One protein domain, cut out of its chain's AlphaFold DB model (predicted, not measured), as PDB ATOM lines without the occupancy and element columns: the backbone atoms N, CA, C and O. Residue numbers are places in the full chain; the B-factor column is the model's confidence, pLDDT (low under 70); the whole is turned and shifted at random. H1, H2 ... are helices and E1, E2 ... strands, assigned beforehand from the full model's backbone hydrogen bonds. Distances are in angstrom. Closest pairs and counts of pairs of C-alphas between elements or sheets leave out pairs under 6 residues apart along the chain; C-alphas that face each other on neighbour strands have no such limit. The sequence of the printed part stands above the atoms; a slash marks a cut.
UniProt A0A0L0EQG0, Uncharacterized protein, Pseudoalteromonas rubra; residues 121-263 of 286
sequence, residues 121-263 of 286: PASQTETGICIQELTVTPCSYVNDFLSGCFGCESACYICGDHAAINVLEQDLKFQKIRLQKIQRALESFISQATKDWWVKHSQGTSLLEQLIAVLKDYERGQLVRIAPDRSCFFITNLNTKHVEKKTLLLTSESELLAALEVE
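This is residues 121 to 263 of the 286 residues of an uncharacterized protein of Pseudoalteromonas rubra (UniProt A0A0L0EQG0). What shape do these atoms make? A long helical hairpin, H1 and H2, runs out from one strongly twisted sheet of six strands, with residues 207 to 216 of H2 over one face and the short helix H3 packed on H2's residues 195 to 202. What are the parts? The 143 printed residues hold three named helices and six named strands, in the order E1 E2 E3 H1 H2 E4 E5 E6 H3; the class is mixed, and the sheet runs E1 - E2 - E3 - E4 - E5 - E6, all antiparallel. How large is it? It is compact, with a radius of gyration of the C-alphas of 16.6 A, and elongated, spanning 53 by 32 by 25 A.

How does the sheet begin? E1, residues 123 to 125, E2, residues 128 to 130, and E3, residues 155 to 158, form a meander, each strand the antiparallel neighbour of the one before. N 123 and O 130 are 2.9 A apart and N 129 and O 156 2.8 A, within hydrogen-bond range. How do the long helices stand? H1, residues 162 to 184, only grazes the sheet with residues 163 to 165; it touches H2, residues 192 to 217, in a helical hairpin at a shallow tilt of 30 degrees, opposite ways, the closest C-alphas being those of Ile 165 and Ile 212, 6.4 A apart. How does the sheet go on? E4, residues 223 to 226, E5, residues 232 to 236, and E6, residues 243 to 247, form a second meander; N 157 and O 224 are 2.9 A apart, N 225 and O 234 2.8 A, and N 233 and O 246 2.8 A, within hydrogen-bond range. H2 and the sheet make two layers, helix on one face: its height over the sheet is 10.8 A, over E4 and only just over E5, where 3 of its C-alphas fall, and it runs along the strands, at 18 degrees to E4 on the local plane. Where is H3? H3, residues 253 to 261, is not on the sheet and touches H2 at a steep tilt of 62 degrees, closest at C-alphas Val 199 and Glu 253, 6.1 A apart; in H1, H2 and H3 every O i to N i+4 pair is within hydrogen-bond range.

Where do the strands start? E1 begins at C-alpha 123, (-53.021, -5.239, 9.256). How long are the helices? From first to last C-alpha H1 measures 32.8 A, H2 37.7 A and H3 12.3 A; H3 ends at C-alpha 261, (-17.845, 16.232, -4.512).

How far does it reach? The two C-alphas farthest apart, those of Ser 188 and Thr 240, are 54.6 A apart. Is it whole? The printed part has no cut; the link from E2 to E3, 24 residues, is long. Where is confidence low? Residues 186 to 189 and 261 to 263 are under 70, and the mean pLDDT of the printed part is 87.0.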
ATOM      1  N   PRO A 121     -52.885 -10.848  14.855       72.56
ATOM      2  CA  PRO A 121     -53.570  -9.986  13.910       72.56
ATOM      3  C   PRO A 121     -52.533  -9.209  13.099       72.56
ATOM      4  O   PRO A 121     -51.669  -8.534  13.654       72.56
ATOM      5  N   ALA A 122     -52.639  -9.296  11.778       84.06
ATOM      6  CA  ALA A 122     -51.838  -8.510  10.857       84.06
ATOM      7  C   ALA A 122     -52.744  -7.512  10.135       84.06
ATOM      8  O   ALA A 122     -53.881  -7.826   9.783       84.06
ATOM      9  N   SER A 123     -52.261  -6.289   9.940       87.81
ATOM     10  CA  SER A 123     -53.021  -5.239   9.256       87.81
ATOM     11  C   SER A 123     -52.587  -5.135   7.804       87.81
ATOM     12  O   SER A 123     -51.394  -5.059   7.524       87.81
ATOM     13  N   GLN A 124     -53.541  -5.103   6.879       88.94
ATOM     14  CA  GLN A 124     -53.244  -4.798   5.484       88.94
ATOM     15  C   GLN A 124     -52.822  -3.328   5.358       88.94
ATOM     16  O   GLN A 124     -53.433  -2.443   5.958       88.94
ATOM     17  N   THR A 125     -51.773  -3.075   4.586       90.44
ATOM     18  CA  THR A 125     -51.278  -1.738   4.254       90.44
ATOM     19  C   THR A 125     -51.284  -1.551   2.737       90.44
ATOM     20  O   THR A 125     -51.500  -2.500   1.986       90.44
ATOM     21  N   GLU A 126     -51.043  -0.330   2.264       88.81
ATOM     22  CA  GLU A 126     -51.037  -0.014   0.825       88.81
ATOM     23  C   GLU A 126     -49.973  -0.788   0.033       88.81
ATOM     24  O   GLU A 126     -50.129  -1.016  -1.162       88.81
ATOM     25  N   THR A 127     -48.890  -1.198   0.698       92.19
ATOM     26  CA  THR A 127     -47.745  -1.871   0.073       92.19
ATOM     27  C   THR A 127     -47.576  -3.324   0.527       92.19
ATOM     28  O   THR A 127     -46.558  -3.941   0.209       92.19
ATOM     29  N   GLY A 128     -48.516  -3.869   1.307       92.69
ATOM     30  CA  GLY A 128     -48.444  -5.237   1.818       92.69
ATOM     31  C   GLY A 128     -49.163  -5.434   3.153       92.69
ATOM     32  O   GLY A 128     -50.360  -5.181   3.278       92.69
ATOM     33  N   ILE A 129     -48.443  -5.960   4.147       93.06
ATOM     34  CA  ILE A 129     -48.985  -6.362   5.452       93.06
ATOM     35  C   ILE A 129     -48.067  -5.866   6.576       93.06
ATOM     36  O   ILE A 129     -46.846  -5.951   6.484       93.06
ATOM     37  N   CYS A 130     -48.653  -5.389   7.669       91.94
ATOM     38  CA  CYS A 130     -47.963  -5.067   8.910       91.94
ATOM     39  C   CYS A 130     -48.218  -6.154   9.960       91.94
ATOM     40  O   CYS A 130     -49.371  -6.447  10.274       91.94
ATOM     41  N   ILE A 131     -47.148  -6.719  10.525       90.31
ATOM     42  CA  ILE A 131     -47.216  -7.736  11.592       90.31
ATOM     43  C   ILE A 131     -47.211  -7.139  13.008       90.31
ATOM     44  O   ILE A 131     -47.235  -7.878  13.989       90.31
ATOM     45  N   GLN A 132     -47.143  -5.811  13.136       88.12
ATOM     46  CA  GLN A 132     -47.254  -5.143  14.431       88.12
ATOM     47  C   GLN A 132     -48.700  -5.212  14.933       88.12
ATOM     48  O   GLN A 132     -49.640  -4.965  14.179       88.12
ATOM     49  N   GLU A 133     -48.875  -5.447  16.234       85.19
ATOM     50  CA  GLU A 133     -50.178  -5.350  16.890       85.19
ATOM     51  C   GLU A 133     -50.605  -3.875  17.043       85.19
ATOM     52  O   GLU A 133     -50.398  -3.221  18.072       85.19
ATOM     53  N   LEU A 134     -51.190  -3.328  15.973       83.56
ATOM     54  CA  LEU A 134     -51.630  -1.929  15.895       83.56
ATOM     55  C   LEU A 134     -52.863  -1.621  16.762       83.56
ATOM     56  O   LEU A 134     -53.176  -0.453  16.981       83.56
ATOM     57  N   THR A 135     -53.553  -2.644  17.273       77.19
ATOM     58  CA  THR A 135     -54.689  -2.502  18.202       77.19
ATOM     59  C   THR A 135     -54.255  -1.985  19.572       77.19
ATOM     60  O   THR A 135     -55.017  -1.277  20.227       77.19
ATOM     61  N   VAL A 136     -53.036  -2.328  20.000       79.25
ATOM     62  CA  VAL A 136     -52.489  -1.955  21.312       79.25
ATOM     63  C   VAL A 136     -51.528  -0.780  21.183       79.25
ATOM     64  O   VAL A 136     -51.593   0.152  21.984       79.25
ATOM     65  N   THR A 137     -50.640  -0.804  20.181       78.94
ATOM     66  CA  THR A 137     -49.576   0.200  20.042       78.94
ATOM     67  C   THR A 137     -49.585   0.825  18.649       78.94
ATOM     68  O   THR A 137     -49.363   0.105  17.670       78.94
ATOM     69  N   PRO A 138     -49.772   2.155  18.526       84.62
ATOM     70  CA  PRO A 138     -49.702   2.820  17.233       84.62
ATOM     71  C   PRO A 138     -48.302   2.684  16.624       84.62
ATOM     72  O   PRO A 138     -47.296   2.636  17.335       84.62
ATOM     73  N   CYS A 139     -48.225   2.641  15.295       86.94
ATOM     74  CA  CYS A 139     -46.941   2.611  14.606       86.94
ATOM     75  C   CYS A 139     -46.216   3.955  14.775       86.94
ATOM     76  O   CYS A 139     -46.788   5.014  14.519       86.94
ATOM     77  N   SER A 140     -44.955   3.908  15.205       86.25
ATOM     78  CA  SER A 140     -44.075   5.077  15.326       86.25
ATOM     79  C   SER A 140     -43.106   5.218  14.149       86.25
ATOM     80  O   SER A 140     -42.303   6.152  14.126       86.25
ATOM     81  N   TYR A 141     -43.159   4.292  13.188       88.06
ATOM     82  CA  TYR A 141     -42.288   4.305  12.026       88.06
ATOM     83  C   TYR A 141     -42.711   5.409  11.054       88.06
ATOM     84  O   TYR A 141     -43.866   5.484  10.641       88.06
ATOM     85  N   VAL A 142     -41.757   6.267  10.700       84.19
ATOM     86  CA  VAL A 142     -41.931   7.361   9.743       84.19
ATOM     87  C   VAL A 142     -40.694   7.397   8.856       84.19
ATOM     88  O   VAL A 142     -39.572   7.231   9.340       84.19
ATOM     89  N   ASN A 143     -40.896   7.619   7.562       86.75
ATOM     90  CA  ASN A 143     -39.835   7.762   6.576       86.75
ATOM     91  C   ASN A 143     -40.127   8.974   5.665       86.75
ATOM     92  O   ASN A 143     -41.184   9.596   5.761       86.75
ATOM     93  N   ASP A 144     -39.178   9.312   4.794       84.69
ATOM     94  CA  ASP A 144     -39.319  10.398   3.812       84.69
ATOM     95  C   ASP A 144     -39.925   9.933   2.467       84.69
ATOM     96  O   ASP A 144     -39.904  10.673   1.472       84.69
ATOM     97  N   PHE A 145     -40.419   8.693   2.422       87.19
ATOM     98  CA  PHE A 145     -41.011   8.047   1.253       87.19
ATOM     99  C   PHE A 145     -42.527   8.284   1.228       87.19
ATOM    100  O   PHE A 145     -43.124   8.665   2.233       87.19
ATOM    101  N   LEU A 146     -43.162   8.118   0.064       81.81
ATOM    102  CA  LEU A 146     -44.622   8.267  -0.036       81.81
ATOM    103  C   LEU A 146     -45.331   7.153   0.736       81.81
ATOM    104  O   LEU A 146     -46.341   7.389   1.396       81.81
ATOM    105  N   SER A 147     -44.772   5.947   0.679       80.69
ATOM    106  CA  SER A 147     -45.270   4.795   1.419       80.69
ATOM    107  C   SER A 147     -44.740   4.784   2.859       80.69
ATOM    108  O   SER A 147     -43.570   4.496   3.127       80.69
ATOM    109  N   GLY A 148     -45.633   5.024   3.823       82.31
ATOM    110  CA  GLY A 148     -45.273   5.075   5.246       82.31
ATOM    111  C   GLY A 148     -44.717   3.762   5.813       82.31
ATOM    112  O   GLY A 148     -44.078   3.772   6.858       82.31
ATOM    113  N   CYS A 149     -44.923   2.630   5.132       90.69
ATOM    114  CA  CYS A 149     -44.443   1.317   5.572       90.69
ATOM    115  C   CYS A 149     -43.099   0.895   4.955       90.69
ATOM    116  O   CYS A 149     -42.514  -0.084   5.424       90.69
ATOM    117  N   PHE A 150     -42.592   1.600   3.934       92.12
ATOM    118  CA  PHE A 150     -41.352   1.213   3.259       92.12
ATOM    119  C   PHE A 150     -40.156   1.222   4.219       92.12
ATOM    120  O   PHE A 150     -39.878   2.234   4.856       92.12
ATOM    121  N   GLY A 151     -39.435   0.103   4.311       88.31
ATOM    122  CA  GLY A 151     -38.270  -0.041   5.190       88.31
ATOM    123  C   GLY A 151     -38.587  -0.261   6.674       88.31
ATOM    124  O   GLY A 151     -37.664  -0.202   7.487       88.31
ATOM    125  N   CYS A 152     -39.854  -0.472   7.045       91.62
ATOM    126  CA  CYS A 152     -40.244  -0.832   8.410       91.62
ATOM    127  C   CYS A 152     -39.949  -2.317   8.693       91.62
ATOM    128  O   CYS A 152     -40.233  -3.173   7.859       91.62
ATOM    129  N   GLU A 153     -39.447  -2.641   9.887       89.56
ATOM    130  CA  GLU A 153     -39.135  -4.024  10.311       89.56
ATOM    131  C   GLU A 153     -40.380  -4.922  10.424       89.56
ATOM    132  O   GLU A 153     -40.320  -6.143  10.227       89.56
ATOM    133  N   SER A 154     -41.515  -4.292  10.733       90.50
ATOM    134  CA  SER A 154     -42.830  -4.924  10.846       90.50
ATOM    135  C   SER A 154     -43.580  -4.972   9.513       90.50
ATOM    136  O   SER A 154     -44.649  -5.578   9.446       90.50
ATOM    137  N   ALA A 155     -43.064  -4.334   8.457       93.25
ATOM    138  CA  ALA A 155     -43.676  -4.384   7.136       93.25
ATOM    139  C   ALA A 155     -43.224  -5.633   6.372       93.25
ATOM    140  O   ALA A 155     -42.042  -5.977   6.314       93.25
ATOM    141  N   CYS A 156     -44.197  -6.296   5.764       93.75
ATOM    142  CA  CYS A 156     -44.039  -7.452   4.904       93.75
ATOM    143  C   CYS A 156     -44.635  -7.113   3.536       93.75
ATOM    144  O   CYS A 156     -45.764  -6.630   3.455       93.75
ATOM    145  N   TYR A 157     -43.893  -7.382   2.471       95.12
ATOM    146  CA  TYR A 157     -44.308  -7.124   1.092       95.12
ATOM    147  C   TYR A 157     -44.674  -8.444   0.418       95.12
ATOM    148  O   TYR A 157     -44.136  -9.490   0.779       95.12
ATOM    149  N   ILE A 158     -45.587  -8.408  -0.550       94.19
ATOM    150  CA  ILE A 158     -46.091  -9.614  -1.216       94.19
ATOM    151  C   ILE A 158     -45.626  -9.612  -2.672       94.19
ATOM    152  O   ILE A 158     -45.923  -8.681  -3.423       94.19
ATOM    153  N   CYS A 159     -44.916 -10.663  -3.085       94.12
ATOM    154  CA  CYS A 159     -44.508 -10.844  -4.475       94.12
ATOM    155  C   CYS A 159     -45.736 -10.991  -5.382       94.12
ATOM    156  O   CYS A 159     -46.700 -11.691  -5.047       94.12
ATOM    157  N   GLY A 160     -45.701 -10.337  -6.543       91.44
ATOM    158  CA  GLY A 160     -46.790 -10.347  -7.520       91.44
ATOM    159  C   GLY A 160     -48.036  -9.539  -7.132       91.44
ATOM    160  O   GLY A 160     -49.062  -9.668  -7.802       91.44
ATOM    161  N   ASP A 161     -47.992  -8.712  -6.081       93.56
ATOM    162  CA  ASP A 161     -49.052  -7.736  -5.807       93.56
ATOM    163  C   ASP A 161     -48.884  -6.495  -6.694       93.56
ATOM    164  O   ASP A 161     -48.135  -5.565  -6.387       93.56
ATOM    165  N   HIS A 162     -49.598  -6.476  -7.819       93.94
ATOM    166  CA  HIS A 162     -49.528  -5.382  -8.787       93.94
ATOM    167  C   HIS A 162     -49.951  -4.021  -8.216       93.94
ATOM    168  O   HIS A 162     -49.419  -3.001  -8.655       93.94
ATOM    169  N   ALA A 163     -50.881  -3.979  -7.254       92.75
ATOM    170  CA  ALA A 163     -51.340  -2.721  -6.671       92.75
ATOM    171  C   ALA A 163     -50.251  -2.118  -5.778       92.75
ATOM    172  O   ALA A 163     -49.875  -0.960  -5.967       92.75
ATOM    173  N   ALA A 164     -49.682  -2.932  -4.885       93.50
ATOM    174  CA  ALA A 164     -48.563  -2.534  -4.038       93.50
ATOM    175  C   ALA A 164     -47.332  -2.133  -4.867       93.50
ATOM    176  O   ALA A 164     -46.714  -1.101  -4.604       93.50
ATOM    177  N   ILE A 165     -46.995  -2.909  -5.905       95.12
ATOM    178  CA  ILE A 165     -45.866  -2.613  -6.798       95.12
ATOM    179  C   ILE A 165     -46.065  -1.264  -7.494       95.12
ATOM    180  O   ILE A 165     -45.136  -0.464  -7.513       95.12
ATOM    181  N   ASN A 166     -47.262  -0.968  -8.009       95.31
ATOM    182  CA  ASN A 166     -47.543   0.315  -8.659       95.31
ATOM    183  C   ASN A 166     -47.349   1.505  -7.699       95.31
ATOM    184  O   ASN A 166     -46.753   2.513  -8.077       95.31
ATOM    185  N   VAL A 167     -47.792   1.388  -6.441       93.75
ATOM    186  CA  VAL A 167     -47.557   2.423  -5.414       93.75
ATOM    187  C   VAL A 167     -46.056   2.627  -5.180       93.75
ATOM    188  O   VAL A 167     -45.573   3.762  -5.194       93.75
ATOM    189  N   LEU A 168     -45.296   1.539  -5.033       95.31
ATOM    190  CA  LEU A 168     -43.842   1.587  -4.843       95.31
ATOM    191  C   LEU A 168     -43.111   2.175  -6.065       95.31
ATOM    192  O   LEU A 168     -42.151   2.922  -5.907       95.31
ATOM    193  N   GLU A 169     -43.566   1.890  -7.286       95.88
ATOM    194  CA  GLU A 169     -43.003   2.455  -8.521       95.88
ATOM    195  C   GLU A 169     -43.251   3.959  -8.652       95.88
ATOM    196  O   GLU A 169     -42.371   4.705  -9.095       95.88
ATOM    197  N   GLN A 170     -44.435   4.425  -8.250       94.94
ATOM    198  CA  GLN A 170     -44.741   5.852  -8.194       94.94
ATOM    199  C   GLN A 170     -43.848   6.566  -7.173       94.94
ATOM    200  O   GLN A 170     -43.303   7.632  -7.480       94.94
ATOM    201  N   ASP A 171     -43.636   5.954  -6.006       94.44
ATOM    202  CA  ASP A 171     -42.696   6.436  -4.991       94.44
ATOM    203  C   ASP A 171     -41.272   6.496  -5.557       94.44
ATOM    204  O   ASP A 171     -40.638   7.551  -5.536       94.44
ATOM    205  N   LEU A 172     -40.805   5.426  -6.212       95.56
ATOM    206  CA  LEU A 172     -39.486   5.382  -6.847       95.56
ATOM    207  C   LEU A 172     -39.302   6.520  -7.861       95.56
ATOM    208  O   LEU A 172     -38.269   7.196  -7.861       95.56
ATOM    209  N   LYS A 173     -40.306   6.775  -8.707       95.94
ATOM    210  CA  LYS A 173     -40.286   7.888  -9.667       95.94
ATOM    211  C   LYS A 173     -40.167   9.235  -8.954       95.94
ATOM    212  O   LYS A 173     -39.376  10.081  -9.376       95.94
ATOM    213  N   PHE A 174     -40.923   9.437  -7.878       93.94
ATOM    214  CA  PHE A 174     -40.880  10.667  -7.092       93.94
ATOM    215  C   PHE A 174     -39.513  10.879  -6.427       93.94
ATOM    216  O   PHE A 174     -38.945  11.972  -6.528       93.94
ATOM    217  N   GLN A 175     -38.933   9.838  -5.822       93.19
ATOM    218  CA  GLN A 175     -37.616   9.930  -5.186       93.19
ATOM    219  C   GLN A 175     -36.498  10.187  -6.199       93.19
ATOM    220  O   GLN A 175     -35.652  11.051  -5.963       93.19
ATOM    221  N   LYS A 176     -36.532   9.539  -7.374       94.06
ATOM    222  CA  LYS A 176     -35.574   9.809  -8.463       94.06
ATOM    223  C   LYS A 176     -35.607  11.281  -8.893       94.06
ATOM    224  O   LYS A 176     -34.555  11.889  -9.070       94.06
ATOM    225  N   ILE A 177     -36.792  11.889  -8.988       92.75
ATOM    226  CA  ILE A 177     -36.929  13.323  -9.294       92.75
ATOM    227  C   ILE A 177     -36.347  14.195  -8.169       92.75
ATOM    228  O   ILE A 177     -35.694  15.198  -8.455       92.75
ATOM    229  N   ARG A 178     -36.563  13.844  -6.892       90.56
ATOM    230  CA  ARG A 178     -35.996  14.589  -5.749       90.56
ATOM    231  C   ARG A 178     -34.472  14.552  -5.745       90.56
ATOM    232  O   ARG A 178     -33.862  15.604  -5.586       90.56
ATOM    233  N   LEU A 179     -33.877  13.383  -5.978       90.44
ATOM    234  CA  LEU A 179     -32.427  13.241  -6.109       90.44
ATOM    235  C   LEU A 179     -31.902  14.100  -7.267       90.44
ATOM    236  O   LEU A 179     -31.035  14.941  -7.062       90.44
ATOM    237  N   GLN A 180     -32.508  14.018  -8.454       88.81
ATOM    238  CA  GLN A 180     -32.097  14.848  -9.595       88.81
ATOM    239  C   GLN A 180     -32.167  16.355  -9.314       88.81
ATOM    240  O   GLN A 180     -31.326  17.108  -9.798       88.81
ATOM    241  N   LYS A 181     -33.160  16.819  -8.546       86.69
ATOM    242  CA  LYS A 181     -33.260  18.237  -8.163       86.69
ATOM    243  C   LYS A 181     -32.085  18.681  -7.299       86.69
ATOM    244  O   LYS A 181     -31.575  19.770  -7.527       86.69
ATOM    245  N   ILE A 182     -31.662  17.855  -6.343       83.50
ATOM    246  CA  ILE A 182     -30.494  18.171  -5.514       83.50
ATOM    247  C   ILE A 182     -29.223  18.133  -6.352       83.50
ATOM    248  O   ILE A 182     -28.441  19.068  -6.270       83.50
ATOM    249  N   GLN A 183     -29.072  17.131  -7.220       80.62
ATOM    250  CA  GLN A 183     -27.918  17.044  -8.114       80.62
ATOM    251  C   GLN A 183     -27.807  18.258  -9.048       80.62
ATOM    252  O   GLN A 183     -26.719  18.738  -9.312       80.62
ATOM    253  N   ARG A 184     -28.923  18.816  -9.528       79.62
ATOM    254  CA  ARG A 184     -28.892  20.049 -10.339       79.62
ATOM    255  C   ARG A 184     -28.661  21.314  -9.516       79.62
ATOM    256  O   ARG A 184     -28.202  22.305 -10.060       79.62
ATOM    257  N   ALA A 185     -29.004  21.300  -8.232       73.12
ATOM    258  CA  ALA A 185     -28.800  22.427  -7.326       73.12
ATOM    259  C   ALA A 185     -27.377  22.469  -6.734       73.12
ATOM    260  O   ALA A 185     -27.106  23.305  -5.873       73.12
ATOM    261  N   LEU A 186     -26.475  21.585  -7.182       65.06
ATOM    262  CA  LEU A 186     -25.105  21.453  -6.674       65.06
ATOM    263  C   LEU A 186     -24.161  22.608  -7.037       65.06
ATOM    264  O   LEU A 186     -22.992  22.583  -6.669       65.06
ATOM    265  N   GLU A 187     -24.659  23.645  -7.705       57.22
ATOM    266  CA  GLU A 187     -23.900  24.849  -8.059       57.22
ATOM    267  C   GLU A 187     -23.592  25.757  -6.846       57.22
ATOM    268  O   GLU A 187     -23.048  26.842  -7.003       57.22
ATOM    269  N   SER A 188     -23.954  25.367  -5.618       58.88
ATOM    270  CA  SER A 188     -23.788  26.176  -4.401       58.88
ATOM    271  C   SER A 188     -23.347  25.343  -3.196       58.88
ATOM    272  O   SER A 188     -23.471  24.119  -3.182       58.88
ATOM    273  N   PHE A 189     -22.851  26.019  -2.155       62.41
ATOM    274  CA  PHE A 189     -22.390  25.399  -0.908       62.41
ATOM    275  C   PHE A 189     -23.393  24.373  -0.345       62.41
ATOM    276  O   PHE A 189     -24.510  24.714   0.057       62.41
ATOM    277  N   ILE A 190     -22.966  23.111  -0.266       72.88
ATOM    278  CA  ILE A 190     -23.770  22.005   0.260       72.88
ATOM    279  C   ILE A 190     -23.589  21.932   1.779       72.88
ATOM    280  O   ILE A 190     -22.493  21.681   2.282       72.88
ATOM    281  N   SER A 191     -24.678  22.096   2.530       81.56
ATOM    282  CA  SER A 191     -24.653  21.903   3.984       81.56
ATOM    283  C   SER A 191     -24.487  20.424   4.362       81.56
ATOM    284  O   SER A 191     -24.938  19.534   3.638       81.56
ATOM    285  N   GLN A 192     -23.930  20.144   5.547       81.44
ATOM    286  CA  GLN A 192     -23.807  18.770   6.059       81.44
ATOM    287  C   GLN A 192     -25.158  18.039   6.100       81.44
ATOM    288  O   GLN A 192     -25.247  16.875   5.733       81.44
ATOM    289  N   ALA A 193     -26.237  18.742   6.461       83.12
ATOM    290  CA  ALA A 193     -27.581  18.168   6.469       83.12
ATOM    291  C   ALA A 193     -28.031  17.692   5.075       83.12
ATOM    292  O   ALA A 193     -28.733  16.691   4.964       83.12
ATOM    293  N   THR A 194     -27.613  18.388   4.014       83.44
ATOM    294  CA  THR A 194     -27.926  18.014   2.627       83.44
ATOM    295  C   THR A 194     -27.109  16.800   2.190       83.44
ATOM    296  O   THR A 194     -27.665  15.904   1.557       83.44
ATOM    297  N   LYS A 195     -25.829  16.721   2.589       84.69
ATOM    298  CA  LYS A 195     -24.983  15.533   2.378       84.69
ATOM    299  C   LYS A 195     -25.584  14.296   3.060       84.69
ATOM    300  O   LYS A 195     -25.811  13.282   2.405       84.69
ATOM    301  N   ASP A 196     -25.943  14.410   4.338       86.25
ATOM    302  CA  ASP A 196     -26.566  13.319   5.100       86.25
ATOM    303  C   ASP A 196     -27.906  12.885   4.484       86.25
ATOM    304  O   ASP A 196     -28.217  11.692   4.408       86.25
ATOM    305  N   TRP A 197     -28.722  13.854   4.052       89.06
ATOM    306  CA  TRP A 197     -29.992  13.590   3.377       89.06
ATOM    307  C   TRP A 197     -29.772  12.840   2.062       89.06
ATOM    308  O   TRP A 197     -30.466  11.853   1.812       89.06
ATOM    309  N   TRP A 198     -28.790  13.268   1.260       88.81
ATOM    310  CA  TRP A 198     -28.452  12.669  -0.029       88.81
ATOM    311  C   TRP A 198     -28.037  11.213   0.107       88.81
ATOM    312  O   TRP A 198     -28.576  10.365  -0.603       88.81
ATOM    313  N   VAL A 199     -27.126  10.908   1.034       89.31
ATOM    314  CA  VAL A 199     -26.659   9.534   1.273       89.31
ATOM    315  C   VAL A 199     -27.841   8.641   1.641       89.31
ATOM    316  O   VAL A 199     -28.087   7.627   0.985       89.31
ATOM    317  N   LYS A 200     -28.640   9.060   2.631       89.31
ATOM    318  CA  LYS A 200     -29.799   8.290   3.106       89.31
ATOM    319  C   LYS A 200     -30.846   8.074   2.015       89.31
ATOM    320  O   LYS A 200     -31.349   6.959   1.872       89.31
ATOM    321  N   HIS A 201     -31.178   9.111   1.244       91.00
ATOM    322  CA  HIS A 201     -32.174   9.007   0.175       91.00
ATOM    323  C   HIS A 201     -31.669   8.199  -1.012       91.00
ATOM    324  O   HIS A 201     -32.440   7.422  -1.570       91.00
ATOM    325  N   SER A 202     -30.396   8.323  -1.380       92.06
ATOM    326  CA  SER A 202     -29.801   7.542  -2.470       92.06
ATOM    327  C   SER A 202     -29.799   6.052  -2.133       92.06
ATOM    328  O   SER A 202     -30.273   5.239  -2.927       92.06
ATOM    329  N   GLN A 203     -29.380   5.692  -0.914       91.69
ATOM    330  CA  GLN A 203     -29.437   4.309  -0.430       91.69
ATOM    331  C   GLN A 203     -30.876   3.791  -0.343       91.69
ATOM    332  O   GLN A 203     -31.157   2.689  -0.805       91.69
ATOM    333  N   GLY A 204     -31.805   4.585   0.199       92.31
ATOM    334  CA  GLY A 204     -33.219   4.210   0.268       92.31
ATOM    335  C   GLY A 204     -33.858   4.022  -1.112       92.31
ATOM    336  O   GLY A 204     -34.639   3.097  -1.302       92.31
ATOM    337  N   THR A 205     -33.501   4.860  -2.089       93.94
ATOM    338  CA  THR A 205     -34.007   4.771  -3.470       93.94
ATOM    339  C   THR A 205     -33.470   3.524  -4.172       93.94
ATOM    340  O   THR A 205     -34.240   2.817  -4.816       93.94
ATOM    341  N   SER A 206     -32.183   3.204  -3.992       93.38
ATOM    342  CA  SER A 206     -31.590   1.955  -4.493       93.38
ATOM    343  C   SER A 206     -32.230   0.723  -3.845       93.38
ATOM    344  O   SER A 206     -32.574  -0.240  -4.530       93.38
ATOM    345  N   LEU A 207     -32.480   0.772  -2.532       93.94
ATOM    346  CA  LEU A 207     -33.185  -0.286  -1.811       93.94
ATOM    347  C   LEU A 207     -34.606  -0.497  -2.352       93.94
ATOM    348  O   LEU A 207     -35.029  -1.636  -2.534       93.94
ATOM    349  N   LEU A 208     -35.337   0.589  -2.619       94.88
ATOM    350  CA  LEU A 208     -36.688   0.545  -3.178       94.88
ATOM    351  C   LEU A 208     -36.695  -0.071  -4.583       94.88
ATOM    352  O   LEU A 208     -37.540  -0.907  -4.887       94.88
ATOM    353  N   GLU A 209     -35.729   0.296  -5.422       95.06
ATOM    354  CA  GLU A 209     -35.560  -0.274  -6.761       95.06
ATOM    355  C   GLU A 209     -35.273  -1.782  -6.710       95.06
ATOM    356  O   GLU A 209     -35.920  -2.560  -7.414       95.06
ATOM    357  N   GLN A 210     -34.376  -2.214  -5.817       94.81
ATOM    358  CA  GLN A 210     -34.084  -3.634  -5.592       94.81
ATOM    359  C   GLN A 210     -35.301  -4.392  -5.042       94.81
ATOM    360  O   GLN A 210     -35.562  -5.519  -5.466       94.81
ATOM    361  N   LEU A 211     -36.073  -3.783  -4.135       95.00
ATOM    362  CA  LEU A 211     -37.306  -4.369  -3.611       95.00
ATOM    363  C   LEU A 211     -38.325  -4.592  -4.733       95.00
ATOM    364  O   LEU A 211     -38.848  -5.694  -4.866       95.00
ATOM    365  N   ILE A 212     -38.577  -3.581  -5.567       95.56
ATOM    366  CA  ILE A 212     -39.514  -3.683  -6.696       95.56
ATOM    367  C   ILE A 212     -39.081  -4.785  -7.666       95.56
ATOM    368  O   ILE A 212     -39.925  -5.550  -8.130       95.56
ATOM    369  N   ALA A 213     -37.779  -4.902  -7.945       94.88
ATOM    370  CA  ALA A 213     -37.254  -5.974  -8.785       94.88
ATOM    371  C   ALA A 213     -37.567  -7.358  -8.193       94.88
ATOM    372  O   ALA A 213     -38.095  -8.217  -8.893       94.88
ATOM    373  N   VAL A 214     -37.330  -7.554  -6.892       94.44
ATOM    374  CA  VAL A 214     -37.649  -8.810  -6.191       94.44
ATOM    375  C   VAL A 214     -39.146  -9.110  -6.218       94.44
ATOM    376  O   VAL A 214     -39.536 -10.232  -6.521       94.44
ATOM    377  N   LEU A 215     -40.002  -8.120  -5.969       94.44
ATOM    378  CA  LEU A 215     -41.453  -8.331  -5.959       94.44
ATOM    379  C   LEU A 215     -42.022  -8.741  -7.326       94.44
ATOM    380  O   LEU A 215     -43.107  -9.324  -7.371       94.44
ATOM    381  N   LYS A 216     -41.317  -8.432  -8.421       94.31
ATOM    382  CA  LYS A 216     -41.689  -8.811  -9.791       94.31
ATOM    383  C   LYS A 216     -41.085 -10.135 -10.255       94.31
ATOM    384  O   LYS A 216     -41.697 -10.801 -11.082       94.31
ATOM    385  N   ASP A 217     -39.888 -10.459  -9.778       93.31
ATOM    386  CA  ASP A 217     -39.106 -11.622 -10.216       93.31
ATOM    387  C   ASP A 217     -39.593 -12.925  -9.561       93.31
ATOM    388  O   ASP A 217     -39.662 -13.971 -10.200       93.31
ATOM    389  N   TYR A 218     -39.983 -12.856  -8.286       91.56
ATOM    390  CA  TYR A 218     -40.404 -14.030  -7.524       91.56
ATOM    391  C   TYR A 218     -41.880 -14.385  -7.741       91.56
ATOM    392  O   TYR A 218     -42.723 -13.541  -8.058       91.56
ATOM    393  N   GLU A 219     -42.202 -15.660  -7.506       88.81
ATOM    394  CA  GLU A 219     -43.557 -16.187  -7.647       88.81
ATOM    395  C   GLU A 219     -44.572 -15.456  -6.761       88.81
ATOM    396  O   GLU A 219     -44.299 -15.050  -5.625       88.81
ATOM    397  N   ARG A 220     -45.797 -15.338  -7.280       90.44
ATOM    398  CA  ARG A 220     -46.882 -14.642  -6.597       90.44
ATOM    399  C   ARG A 220     -47.205 -15.293  -5.250       90.44
ATOM    400  O   ARG A 220     -47.387 -16.504  -5.162       90.44
ATOM    401  N   GLY A 221     -47.355 -14.462  -4.221       87.25
ATOM    402  CA  GLY A 221     -47.737 -14.894  -2.873       87.25
ATOM    403  C   GLY A 221     -46.565 -15.209  -1.942       87.25
ATOM    404  O   GLY A 221     -46.796 -15.513  -0.774       87.25
ATOM    405  N   GLN A 222     -45.318 -15.105  -2.407       92.31
ATOM    406  CA  GLN A 222     -44.162 -15.124  -1.510       92.31
ATOM    407  C   GLN A 222     -44.071 -13.826  -0.701       92.31
ATOM    408  O   GLN A 222     -44.472 -12.756  -1.167       92.31
ATOM    409  N   LEU A 223     -43.558 -13.928   0.524       92.81
ATOM    410  CA  LEU A 223     -43.496 -12.817   1.468       92.81
ATOM    411  C   LEU A 223     -42.063 -12.309   1.589       92.81
ATOM    412  O   LEU A 223     -41.159 -13.072   1.916       92.81
ATOM    413  N   VAL A 224     -41.863 -11.013   1.374       94.75
ATOM    414  CA  VAL A 224     -40.557 -10.353   1.443       94.75
ATOM    415  C   VAL A 224     -40.484  -9.487   2.694       94.75
ATOM    416  O   VAL A 224     -41.384  -8.691   2.966       94.75
ATOM    417  N   ARG A 225     -39.394  -9.609   3.448       93.62
ATOM    418  CA  ARG A 225     -39.066  -8.749   4.592       93.62
ATOM    419  C   ARG A 225     -37.689  -8.145   4.420       93.62
ATOM    420  O   ARG A 225     -36.773  -8.795   3.923       93.62
ATOM    421  N   ILE A 226     -37.541  -6.911   4.876       93.00
ATOM    422  CA  ILE A 226     -36.264  -6.202   4.867       93.00
ATOM    423  C   ILE A 226     -35.595  -6.431   6.217       93.00
ATOM    424  O   ILE A 226     -36.240  -6.304   7.258       93.00
ATOM    425  N   ALA A 227     -34.315  -6.796   6.205       90.38
ATOM    426  CA  ALA A 227     -33.547  -6.912   7.433       90.38
ATOM    427  C   ALA A 227     -33.400  -5.538   8.130       90.38
ATOM    428  O   ALA A 227     -33.318  -4.519   7.439       90.38
ATOM    429  N   PRO A 228     -33.332  -5.477   9.475       85.44
ATOM    430  CA  PRO A 228     -33.197  -4.213  10.215       85.44
ATOM    431  C   PRO A 228     -31.967  -3.384   9.816       85.44
ATOM    432  O   PRO A 228     -32.009  -2.158   9.757       85.44
ATOM    433  N   ASP A 229     -30.873  -4.068   9.485       85.56
ATOM    434  CA  ASP A 229     -29.615  -3.490   9.006       85.56
ATOM    435  C   ASP A 229     -29.640  -3.128   7.509       85.56
ATOM    436  O   ASP A 229     -28.661  -2.602   6.986       85.56
ATOM    437  N   ARG A 230     -30.751  -3.410   6.811       85.62
ATOM    438  CA  ARG A 230     -30.939  -3.218   5.364       85.62
ATOM    439  C   ARG A 230     -29.882  -3.934   4.515       85.62
ATOM    440  O   ARG A 230     -29.640  -3.533   3.380       85.62
ATOM    441  N   SER A 231     -29.272  -5.001   5.040       86.38
ATOM    442  CA  SER A 231     -28.227  -5.760   4.338       86.38
ATOM    443  C   SER A 231     -28.781  -6.825   3.395       86.38
ATOM    444  O   SER A 231     -28.101  -7.255   2.464       86.38
ATOM    445  N   CYS A 232     -30.006  -7.290   3.637       91.00
ATOM    446  CA  CYS A 232     -30.620  -8.361   2.866       91.00
ATOM    447  C   CYS A 232     -32.152  -8.307   2.887       91.00
ATOM    448  O   CYS A 232     -32.772  -7.703   3.769       91.00
ATOM    449  N   PHE A 233     -32.750  -8.991   1.915       93.38
ATOM    450  CA  PHE A 233     -34.153  -9.372   1.927       93.38
ATOM    451  C   PHE A 233     -34.302 -10.836   2.340       93.38
ATOM    452  O   PHE A 233     -33.557 -11.703   1.881       93.38
ATOM    453  N   PHE A 234     -35.294 -11.102   3.183       92.94
ATOM    454  CA  PHE A 234     -35.763 -12.443   3.502       92.94
ATOM    455  C   PHE A 234     -37.013 -12.726   2.685       92.94
ATOM    456  O   PHE A 234     -37.999 -11.998   2.805       92.94
ATOM    457  N   ILE A 235     -36.966 -13.765   1.862       93.25
ATOM    458  CA  ILE A 235     -38.045 -14.158   0.964       93.25
ATOM    459  C   ILE A 235     -38.566 -15.501   1.453       93.25
ATOM    460  O   ILE A 235     -37.881 -16.519   1.383       93.25
ATOM    461  N   THR A 236     -39.771 -15.490   2.005       91.50
ATOM    462  CA  THR A 236     -40.408 -16.662   2.594       91.50
ATOM    463  C   THR A 236     -41.432 -17.225   1.625       91.50
ATOM    464  O   THR A 236     -42.408 -16.556   1.268       91.50
ATOM    465  N   ASN A 237     -41.255 -18.487   1.245       88.50
ATOM    466  CA  ASN A 237     -42.268 -19.229   0.511       88.50
ATOM    467  C   ASN A 237     -43.284 -19.816   1.503       88.50
ATOM    468  O   ASN A 237     -42.930 -20.617   2.366       88.50
ATOM    469  N   LEU A 238     -44.553 -19.415   1.389       80.50
ATOM    470  CA  LEU A 238     -45.607 -19.831   2.322       80.50
ATOM    471  C   LEU A 238     -45.940 -21.329   2.231       80.50
ATOM    472  O   LEU A 238     -46.322 -21.925   3.236       80.50
ATOM    473  N   ASN A 239     -45.752 -21.946   1.061       81.62
ATOM    474  CA  ASN A 239     -46.061 -23.359   0.839       81.62
ATOM    475  C   ASN A 239     -44.971 -24.267   1.416       81.62
ATOM    476  O   ASN A 239     -45.266 -25.252   2.086       81.62
ATOM    477  N   THR A 240     -43.701 -23.928   1.176       83.12
ATOM    478  CA  THR A 240     -42.557 -24.750   1.613       83.12
ATOM    479  C   THR A 240     -41.996 -24.335   2.971       83.12
ATOM    480  O   THR A 240     -41.189 -25.064   3.541       83.12
ATOM    481  N   LYS A 241     -42.401 -23.167   3.492       83.69
ATOM    482  CA  LYS A 241     -41.844 -22.504   4.689       83.69
ATOM    483  C   LYS A 241     -40.337 -22.234   4.606       83.69
ATOM    484  O   LYS A 241     -39.707 -21.929   5.617       83.69
ATOM    485  N   HIS A 242     -39.754 -22.337   3.413       88.12
ATOM    486  CA  HIS A 242     -38.349 -22.045   3.184       88.12
ATOM    487  C   HIS A 242     -38.124 -20.531   3.132       88.12
ATOM    488  O   HIS A 242     -38.913 -19.807   2.515       88.12
ATOM    489  N   VAL A 243     -37.039 -20.069   3.758       90.81
ATOM    490  CA  VAL A 243     -36.633 -18.660   3.771       90.81
ATOM    491  C   VAL A 243     -35.339 -18.516   2.986       90.81
ATOM    492  O   VAL A 243     -34.285 -18.989   3.405       90.81
ATOM    493  N   GLU A 244     -35.421 -17.850   1.844       92.06
ATOM    494  CA  GLU A 244     -34.267 -17.464   1.044       92.06
ATOM    495  C   GLU A 244     -33.744 -16.098   1.505       92.06
ATOM    496  O   GLU A 244     -34.516 -15.183   1.800       92.06
ATOM    497  N   LYS A 245     -32.419 -15.954   1.571       92.19
ATOM    498  CA  LYS A 245     -31.755 -14.695   1.917       92.19
ATOM    499  C   LYS A 245     -31.099 -14.111   0.671       92.19
ATOM    500  O   LYS A 245     -30.121 -14.667   0.176       92.19
ATOM    501  N   LYS A 246     -31.582 -12.955   0.217       90.19
ATOM    502  CA  LYS A 246     -31.001 -12.206  -0.901       90.19
ATOM    503  C   LYS A 246     -30.207 -11.018  -0.372       90.19
ATOM    504  O   LYS A 246     -30.781 -10.088   0.191       90.19
ATOM    505  N   THR A 247     -28.886 -11.066  -0.506       89.12
ATOM    506  CA  THR A 247     -27.995  -9.979  -0.074       89.12
ATOM    507  C   THR A 247     -28.159  -8.761  -0.975       89.12
ATOM    508  O   THR A 247     -28.266  -8.895  -2.193       89.12
ATOM    509  N   LEU A 248     -28.163  -7.579  -0.367       84.88
ATOM    510  CA  LEU A 248     -28.294  -6.302  -1.053       84.88
ATOM    511  C   LEU A 248     -26.929  -5.677  -1.277       84.88
ATOM    512  O   LEU A 248     -26.064  -5.694  -0.403       84.88
ATOM    513  N   LEU A 249     -26.768  -5.085  -2.453       79.88
ATOM    514  CA  LEU A 249     -25.605  -4.282  -2.795       79.88
ATOM    515  C   LEU A 249     -26.050  -2.824  -2.751       79.88
ATOM    516  O   LEU A 249     -26.691  -2.326  -3.677       79.88
ATOM    517  N   LEU A 250     -25.782  -2.163  -1.628       81.25
ATOM    518  CA  LEU A 250     -26.011  -0.730  -1.467       81.25
ATOM    519  C   LEU A 250     -24.682   0.004  -1.638       81.25
ATOM    520  O   LEU A 250     -23.663  -0.412  -1.091       81.25
ATOM    521  N   THR A 251     -24.707   1.100  -2.394       82.81
ATOM    522  CA  THR A 251     -23.544   1.967  -2.605       82.81
ATOM    523  C   THR A 251     -23.045   2.522  -1.271       82.81
ATOM    524  O   THR A 251     -23.843   2.942  -0.419       82.81
ATOM    525  N   SER A 252     -21.723   2.517  -1.088       82.81
ATOM    526  CA  SER A 252     -21.103   2.996   0.143       82.81
ATOM    527  C   SER A 252     -21.326   4.501   0.327       82.81
ATOM    528  O   SER A 252     -21.466   5.257  -0.636       82.81
ATOM    529  N   GLU A 253     -21.363   4.954   1.583       84.62
ATOM    530  CA  GLU A 253     -21.502   6.381   1.904       84.62
ATOM    531  C   GLU A 253     -20.386   7.213   1.258       84.62
ATOM    532  O   GLU A 253     -20.656   8.251   0.660       84.62
ATOM    533  N   SER A 254     -19.148   6.713   1.296       77.44
ATOM    534  CA  SER A 254     -17.988   7.355   0.676       77.44
ATOM    535  C   SER A 254     -18.131   7.522  -0.836       77.44
ATOM    536  O   SER A 254     -17.773   8.570  -1.360       77.44
ATOM    537  N   GLU A 255     -18.676   6.530  -1.541       83.50
ATOM    538  CA  GLU A 255     -18.901   6.619  -2.990       83.50
ATOM    539  C   GLU A 255     -20.004   7.625  -3.332       83.50
ATOM    540  O   GLU A 255     -19.863   8.405  -4.272       83.50
ATOM    541  N   LEU A 256     -21.085   7.650  -2.549       82.56
ATOM    542  CA  LEU A 256     -22.194   8.587  -2.748       82.56
ATOM    543  C   LEU A 256     -21.792  10.037  -2.465       82.56
ATOM    544  O   LEU A 256     -22.267  10.943  -3.149       82.56
ATOM    545  N   LEU A 257     -20.933  10.256  -1.469       81.38
ATOM    546  CA  LEU A 257     -20.357  11.566  -1.179       81.38
ATOM    547  C   LEU A 257     -19.320  11.969  -2.231       81.38
ATOM    548  O   LEU A 257     -19.340  13.112  -2.675       81.38
ATOM    549  N   ALA A 258     -18.481  11.042  -2.703       77.50
ATOM    550  CA  ALA A 258     -17.545  11.322  -3.791       77.50
ATOM    551  C   ALA A 258     -18.284  11.737  -5.075       77.50
ATOM    552  O   ALA A 258     -17.882  12.692  -5.734       77.50
ATOM    553  N   ALA A 259     -19.409  11.088  -5.395       74.62
ATOM    554  CA  ALA A 259     -20.259  11.465  -6.525       74.62
ATOM    555  C   ALA A 259     -20.831  12.893  -6.409       74.62
ATOM    556  O   ALA A 259     -21.067  13.529  -7.430       74.62
ATOM    557  N   LEU A 260     -21.023  13.408  -5.189       72.75
ATOM    558  CA  LEU A 260     -21.400  14.806  -4.955       72.75
ATOM    559  C   LEU A 260     -20.205  15.767  -5.055       72.75
ATOM    560  O   LEU A 260     -20.356  16.897  -5.506       72.75
ATOM    561  N   GLU A 261     -19.023  15.357  -4.601       63.19
ATOM    562  CA  GLU A 261     -17.845  16.232  -4.512       63.19
ATOM    563  C   GLU A 261     -17.109  16.400  -5.851       63.19
ATOM    564  O   GLU A 261     -16.504  17.444  -6.088       63.19
ATOM    565  N   VAL A 262     -17.211  15.430  -6.767       55.41
ATOM    566  CA  VAL A 262     -16.622  15.513  -8.120       55.41
ATOM    567  C   VAL A 262     -17.230  16.654  -8.959       55.41
ATOM    568  O   VAL A 262     -16.573  17.157  -9.871       55.41
ATOM    569  N   GLU A 263     -18.444  17.116  -8.637       50.25
ATOM    570  CA  GLU A 263     -19.122  18.213  -9.347       50.25
ATOM    571  C   GLU A 263     -18.955  19.589  -8.675       50.25
ATOM    572  O   GLU A 263     -19.154  20.615  -9.333       50.25
TER     573      GLU A 263